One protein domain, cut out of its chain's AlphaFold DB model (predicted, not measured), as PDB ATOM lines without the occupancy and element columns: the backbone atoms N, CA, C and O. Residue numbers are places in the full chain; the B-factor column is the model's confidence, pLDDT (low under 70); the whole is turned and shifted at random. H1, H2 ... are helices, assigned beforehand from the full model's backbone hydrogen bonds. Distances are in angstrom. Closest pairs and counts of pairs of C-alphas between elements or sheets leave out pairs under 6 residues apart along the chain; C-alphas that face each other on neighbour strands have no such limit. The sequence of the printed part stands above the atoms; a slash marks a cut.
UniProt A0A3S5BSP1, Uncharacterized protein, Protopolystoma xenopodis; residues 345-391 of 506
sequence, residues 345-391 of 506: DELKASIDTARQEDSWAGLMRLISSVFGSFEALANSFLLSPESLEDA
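This is residues 345 to 391 of the 506 residues of an uncharacterized protein of Protopolystoma xenopodis (UniProt A0A3S5BSP1). A flat, open arch of helices: H1 and H2 make a helical hairpin, the short helix H3 turns a corner beyond the end of H2, and the backbone then runs on away from the hairpin to a small helix, H4, at the far end, which touches no other helix. Residues 384 to 390, of which 385 to 390 belong to H4, stick out free of the rest. The printed part has 47 residues with four named helices in the order H1, H2, H3, H4 and no named strand, and its class is all helix. The whole is loose, with a radius of gyration of the C-alphas of 13.0 A, and the C-alphas span 38 by 24 by 9 A.

H1, residues 345 to 356, is the longest helix by residues and touches H2, residues 361 to 371. Their closest C-alphas are those of Ser 350 and Leu 363, 5.7 A apart. The two run opposite ways at a shallow tilt of 25 degrees and form a helical hairpin. H2 and H3, residues 374 to 379, only just touch, with 3 pairs of C-alphas within 8 A, and touch only at the corner by their link. The closest C-alphas there are those of Val 370 and Ala 376, 5.3 A apart, and the lines of H2 and H3 are about perpendicular, at 83 degrees. H1 and H3 are apart. H4, residues 385 to 391, is apart from H1, H2 and H3. In H1, H2 and H3 every O i to N i+4 pair is within hydrogen-bond range, and in H4 2 of 3 are.

H1 begins at C-alpha 345, at (-33.140, 21.009, 29.565), and measures 16.3 A from first to last C-alpha. H2, 15.2 A long, begins at C-alpha 361, at (-16.313, 21.883, 22.635). H3 has six residues, Phe 374 to Asn 379. H4 has seven residues, Pro 385 to Ala 391, and ends at C-alpha 391, at (-42.096, 16.134, 44.426).

The two C-alphas farthest apart are those of Asp 358 and Glu 389, at 37.6 A, while the first and last printed C-alphas, those of Asp 345 and Ala 391, are 18.0 A apart. The printed part has no cut. The links from H1 to H2, H2 to H3 and H3 to H4 are tight, with 4, 2 and 5 residues between the helices. The mean pLDDT of the printed part is 85.2; ten residues are under 70, namely residue 381 and residues 383 to 391, and the mean over H4 is 54.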
ATOM      1  N   ASP A 345     -32.780  20.995  30.985       94.25
ATOM      2  CA  ASP A 345     -33.140  21.009  29.565       94.25
ATOM      3  C   ASP A 345     -32.021  21.585  28.698       94.25
ATOM      4  O   ASP A 345     -31.718  21.047  27.637       94.25
ATOM      5  N   GLU A 346     -31.359  22.646  29.164       93.69
ATOM      6  CA  GLU A 346     -30.233  23.243  28.451       93.69
ATOM      7  C   GLU A 346     -29.020  22.307  28.430       93.69
ATOM      8  O   GLU A 346     -28.360  22.165  27.396       93.69
ATOM      9  N   LEU A 347     -28.746  21.626  29.548       94.81
ATOM     10  CA  LEU A 347     -27.703  20.605  29.613       94.81
ATOM     11  C   LEU A 347     -28.012  19.447  28.656       94.81
ATOM     12  O   LEU A 347     -27.136  19.039  27.894       94.81
ATOM     13  N   LYS A 348     -29.253  18.950  28.658       95.81
ATOM     14  CA  LYS A 348     -29.697  17.867  27.776       95.81
ATOM     15  C   LYS A 348     -29.575  18.261  26.305       95.81
ATOM     16  O   LYS A 348     -28.937  17.542  25.544       95.81
ATOM     17  N   ALA A 349     -30.091  19.432  25.932       96.69
ATOM     18  CA  ALA A 349     -29.979  19.955  24.574       96.69
ATOM     19  C   ALA A 349     -28.513  20.088  24.139       96.69
ATOM     20  O   ALA A 349     -28.162  19.717  23.025       96.69
ATOM     21  N   SER A 350     -27.636  20.540  25.037       96.25
ATOM     22  CA  SER A 350     -26.210  20.693  24.738       96.25
ATOM     23  C   SER A 350     -25.486  19.358  24.559       96.25
ATOM     24  O   SER A 350     -24.559  19.275  23.757       96.25
ATOM     25  N   ILE A 351     -25.898  18.308  25.279       97.56
ATOM     26  CA  ILE A 351     -25.396  16.941  25.077       97.56
ATOM     27  C   ILE A 351     -25.877  16.397  23.730       97.56
ATOM     28  O   ILE A 351     -25.081  15.817  22.992       97.56
ATOM     29  N   ASP A 352     -27.147  16.609  23.387       97.94
ATOM     30  CA  ASP A 352     -27.712  16.157  22.114       97.94
ATOM     31  C   ASP A 352     -27.034  16.860  20.928       97.94
ATOM     32  O   ASP A 352     -26.631  16.195  19.973       97.94
ATOM     33  N   THR A 353     -26.802  18.174  21.014       97.44
ATOM     34  CA  THR A 353     -26.025  18.922  20.013       97.44
ATOM     35  C   THR A 353     -24.583  18.427  19.932       97.44
ATOM     36  O   THR A 353     -24.089  18.193  18.835       97.44
ATOM     37  N   ALA A 354     -23.912  18.196  21.067       97.25
ATOM     38  CA  ALA A 354     -22.537  17.694  21.068       97.25
ATOM     39  C   ALA A 354     -22.415  16.316  20.399       97.25
ATOM     40  O   ALA A 354     -21.434  16.063  19.702       97.25
ATOM     41  N   ARG A 355     -23.419  15.445  20.574       97.31
ATOM     42  CA  ARG A 355     -23.504  14.145  19.889       97.31
ATOM     43  C   ARG A 355     -23.763  14.292  18.393       97.31
ATOM     44  O   ARG A 355     -23.162  13.568  17.611       97.31
ATOM     45  N   GLN A 356     -24.648  15.206  17.995       98.00
ATOM     46  CA  GLN A 356     -24.974  15.441  16.583       98.00
ATOM     47  C   GLN A 356     -23.808  16.062  15.806       98.00
ATOM     48  O   GLN A 356     -23.599  15.724  14.645       98.00
ATOM     49  N   GLU A 357     -23.044  16.952  16.439       97.69
ATOM     50  CA  GLU A 357     -21.896  17.635  15.832       97.69
ATOM     51  C   GLU A 357     -20.568  16.876  16.007       97.69
ATOM     52  O   GLU A 357     -19.531  17.365  15.559       97.69
ATOM     53  N   ASP A 358     -20.584  15.725  16.694       97.00
ATOM     54  CA  ASP A 358     -19.400  14.966  17.133       97.00
ATOM     55  C   ASP A 358     -18.334  15.861  17.807       97.00
ATOM     56  O   ASP A 358     -17.123  15.738  17.617       97.00
ATOM     57  N   SER A 359     -18.800  16.851  18.577       97.38
ATOM     58  CA  SER A 359     -17.963  17.903  19.151       97.38
ATOM     59  C   SER A 359     -18.447  18.329  20.532       97.38
ATOM     60  O   SER A 359     -19.461  19.001  20.713       97.38
ATOM     61  N   TRP A 360     -17.635  18.027  21.543       97.06
ATOM     62  CA  TRP A 360     -17.904  18.389  22.938       97.06
ATOM     63  C   TRP A 360     -17.471  19.815  23.298       97.06
ATOM     64  O   TRP A 360     -17.684  20.270  24.425       97.06
ATOM     65  N   ALA A 361     -16.866  20.556  22.364       96.94
ATOM     66  CA  ALA A 361     -16.313  21.883  22.635       96.94
ATOM     67  C   ALA A 361     -17.387  22.896  23.069       96.94
ATOM     68  O   ALA A 361     -17.117  23.755  23.913       96.94
ATOM     69  N   GLY A 362     -18.600  22.796  22.513       92.69
ATOM     70  CA  GLY A 362     -19.748  23.615  22.908       92.69
ATOM     71  C   GLY A 362     -20.171  23.344  24.351       92.69
ATOM     72  O   GLY A 362     -20.217  24.273  25.161       92.69
ATOM     73  N   LEU A 363     -20.363  22.068  24.699       96.06
ATOM     74  CA  LEU A 363     -20.714  21.647  26.056       96.06
ATOM     75  C   LEU A 363     -19.636  22.046  27.073       96.06
ATOM     76  O   LEU A 363     -19.949  22.625  28.109       96.06
ATOM     77  N   MET A 364     -18.357  21.818  26.768       95.88
ATOM     78  CA  MET A 364     -17.258  22.189  27.668       95.88
ATOM     79  C   MET A 364     -17.174  23.702  27.885       95.88
ATOM     80  O   MET A 364     -16.909  24.150  29.002       95.88
ATOM     81  N   ARG A 365     -17.445  24.514  26.853       94.00
ATOM     82  CA  ARG A 365     -17.540  25.978  26.995       94.00
ATOM     83  C   ARG A 365     -18.725  26.394  27.854       94.00
ATOM     84  O   ARG A 365     -18.584  27.324  28.644       94.00
ATOM     85  N   LEU A 366     -19.862  25.722  27.703       93.00
ATOM     86  CA  LEU A 366     -21.060  25.975  28.492       93.00
ATOM     87  C   LEU A 366     -20.801  25.713  29.974       93.00
ATOM     88  O   LEU A 366     -20.992  26.599  30.804       93.00
ATOM     89  N   ILE A 367     -20.271  24.530  30.275       93.75
ATOM     90  CA  ILE A 367     -19.885  24.105  31.618       93.75
ATOM     91  C   ILE A 367     -18.868  25.090  32.207       93.75
ATOM     92  O   ILE A 367     -19.087  25.628  33.288       93.75
ATOM     93  N   SER A 368     -17.805  25.413  31.466       93.81
ATOM     94  CA  SER A 368     -16.781  26.366  31.922       93.81
ATOM     95  C   SER A 368     -17.354  27.761  32.198       93.81
ATOM     96  O   SER A 368     -16.908  28.438  33.117       93.81
ATOM     97  N   SER A 369     -18.353  28.197  31.425       91.38
ATOM     98  CA  SER A 369     -19.035  29.479  31.637       91.38
ATOM     99  C   SER A 369     -19.874  29.487  32.918       91.38
ATOM    100  O   SER A 369     -19.878  30.478  33.646       91.38
ATOM    101  N   VAL A 370     -20.538  28.369  33.228       93.50
ATOM    102  CA  VAL A 370     -21.322  28.198  34.460       93.50
ATOM    103  C   VAL A 370     -20.401  28.133  35.678       93.50
ATOM    104  O   VAL A 370     -20.618  28.858  36.641       93.50
ATOM    105  N   PHE A 371     -19.325  27.342  35.623       91.44
ATOM    106  CA  PHE A 371     -18.341  27.265  36.711       91.44
ATOM    107  C   PHE A 371     -17.520  28.551  36.879       91.44
ATOM    108  O   PHE A 371     -17.049  28.840  37.977       91.44
ATOM    109  N   GLY A 372     -17.373  29.345  35.815       91.25
ATOM    110  CA  GLY A 372     -16.724  30.654  35.862       91.25
ATOM    111  C   GLY A 372     -17.547  31.731  36.573       91.25
ATOM    112  O   GLY A 372     -17.013  32.800  36.866       91.25
ATOM    113  N   SER A 373     -18.826  31.472  36.863       92.25
ATOM    114  CA  SER A 373     -19.716  32.417  37.529       92.25
ATOM    115  C   SER A 373     -20.381  31.796  38.750       92.25
ATOM    116  O   SER A 373     -21.216  30.900  38.645       92.25
ATOM    117  N   PHE A 374     -20.059  32.331  39.928       87.44
ATOM    118  CA  PHE A 374     -20.686  31.906  41.178       87.44
ATOM    119  C   PHE A 374     -22.215  32.053  41.140       87.44
ATOM    120  O   PHE A 374     -22.926  31.178  41.627       87.44
ATOM    121  N   GLU A 375     -22.721  33.127  40.529       89.38
ATOM    122  CA  GLU A 375     -24.160  33.380  40.404       89.38
ATOM    123  C   GLU A 375     -24.844  32.331  39.518       89.38
ATOM    124  O   GLU A 375     -25.879  31.783  39.893       89.38
ATOM    125  N   ALA A 376     -24.229  31.978  38.384       90.56
ATOM    126  CA  ALA A 376     -24.747  30.916  37.527       90.56
ATOM    127  C   ALA A 376     -24.726  29.569  38.253       90.56
ATOM    128  O   ALA A 376     -25.713  28.835  38.230       90.56
ATOM    129  N   LEU A 377     -23.635  29.238  38.943       88.88
ATOM    130  CA  LEU A 377     -23.526  27.978  39.670       88.88
ATOM    131  C   LEU A 377     -24.567  27.865  40.795       88.88
ATOM    132  O   LEU A 377     -25.218  26.831  40.912       88.88
ATOM    133  N   ALA A 378     -24.773  28.932  41.572       87.31
ATOM    134  CA  ALA A 378     -25.766  28.967  42.648       87.31
ATOM    135  C   ALA A 378     -27.212  28.829  42.139       87.31
ATOM    136  O   ALA A 378     -28.061  28.284  42.839       87.31
ATOM    137  N   ASN A 379     -27.476  29.300  40.920       85.94
ATOM    138  CA  ASN A 379     -28.781  29.201  40.272       85.94
ATOM    139  C   ASN A 379     -28.930  27.948  39.388       85.94
ATOM    140  O   ASN A 379     -29.988  27.739  38.796       85.94
ATOM    141  N   SER A 380     -27.882  27.127  39.257       84.00
ATOM    142  CA  SER A 380     -27.930  25.872  38.502       84.00
ATOM    143  C   SER A 380     -28.580  24.789  39.349       84.00
ATOM    144  O   SER A 380     -28.341  24.712  40.550       84.00
ATOM    145  N   PHE A 381     -29.388  23.933  38.725       69.00
ATOM    146  CA  PHE A 381     -30.089  22.833  39.408       69.00
ATOM    147  C   PHE A 381     -31.054  23.256  40.522       69.00
ATOM    148  O   PHE A 381     -31.502  22.406  41.295       69.00
ATOM    149  N   LEU A 382     -31.436  24.535  40.587       70.50
ATOM    150  CA  LEU A 382     -32.682  24.889  41.246       70.50
ATOM    151  C   LEU A 382     -33.777  24.218  40.423       70.50
ATOM    152  O   LEU A 382     -34.091  24.655  39.314       70.50
ATOM    153  N   LEU A 383     -34.268  23.089  40.939       56.09
ATOM    154  CA  LEU A 383     -35.492  22.453  40.478       56.09
ATOM    155  C   LEU A 383     -36.488  23.586  40.247       56.09
ATOM    156  O   LEU A 383     -36.684  24.401  41.155       56.09
ATOM    157  N   SER A 384     -37.015  23.693  39.021       52.62
ATOM    158  CA  SER A 384     -38.058  24.673  38.719       52.62
ATOM    159  C   SER A 384     -39.048  24.630  39.886       52.62
ATOM    160  O   SER A 384     -39.407  23.522  40.285       52.62
ATOM    161  N   PRO A 385     -39.431  25.757  40.508       58.16
ATOM    162  CA  PRO A 385     -40.298  25.732  41.687       58.16
ATOM    163  C   PRO A 385     -41.577  24.906  41.453       58.16
ATOM    164  O   PRO A 385     -42.071  24.269  42.376       58.16
ATOM    165  N   GLU A 386     -42.024  24.804  40.199       56.78
ATOM    166  CA  GLU A 386     -43.116  23.932  39.750       56.78
ATOM    167  C   GLU A 386     -42.832  22.425  39.939       56.78
ATOM    168  O   GLU A 386     -43.732  21.658  40.258       56.78
ATOM    169  N   SER A 387     -41.579  21.981  39.808       53.81
ATOM    170  CA  SER A 387     -41.168  20.590  40.047       53.81
ATOM    171  C   SER A 387     -40.958  20.270  41.532       53.81
ATOM    172  O   SER A 387     -40.860  19.094  41.887       53.81
ATOM    173  N   LEU A 388     -40.838  21.284  42.396       51.84
ATOM    174  CA  LEU A 388     -40.735  21.084  43.840       51.84
ATOM    175  C   LEU A 388     -42.108  20.729  44.432       51.84
ATOM    176  O   LEU A 388     -42.180  19.840  45.276       51.84
ATOM    177  N   GLU A 389     -43.183  21.357  43.940       55.78
ATOM    178  CA  GLU A 389     -44.561  21.084  44.379       55.78
ATOM    179  C   GLU A 389     -45.012  19.651  44.025       55.78
ATOM    180  O   GLU A 389     -45.600  18.957  44.863       55.78
ATOM    181  N   ASP A 390     -44.633  19.161  42.841       51.69
ATOM    182  CA  ASP A 390     -44.919  17.791  42.382       51.69
ATOM    183  C   ASP A 390     -44.135  16.719  43.171       51.69
ATOM    184  O   ASP A 390     -44.631  15.615  43.418       51.69
ATOM    185  N   ALA A 391     -42.911  17.036  43.610       51.88
ATOM    186  CA  ALA A 391     -42.096  16.134  44.426       51.88
ATOM    187  C   ALA A 391     -42.614  16.027  45.869       51.88
ATOM    188  O   ALA A 391     -42.531  14.955  46.473       51.88
TER     189      ALA A 391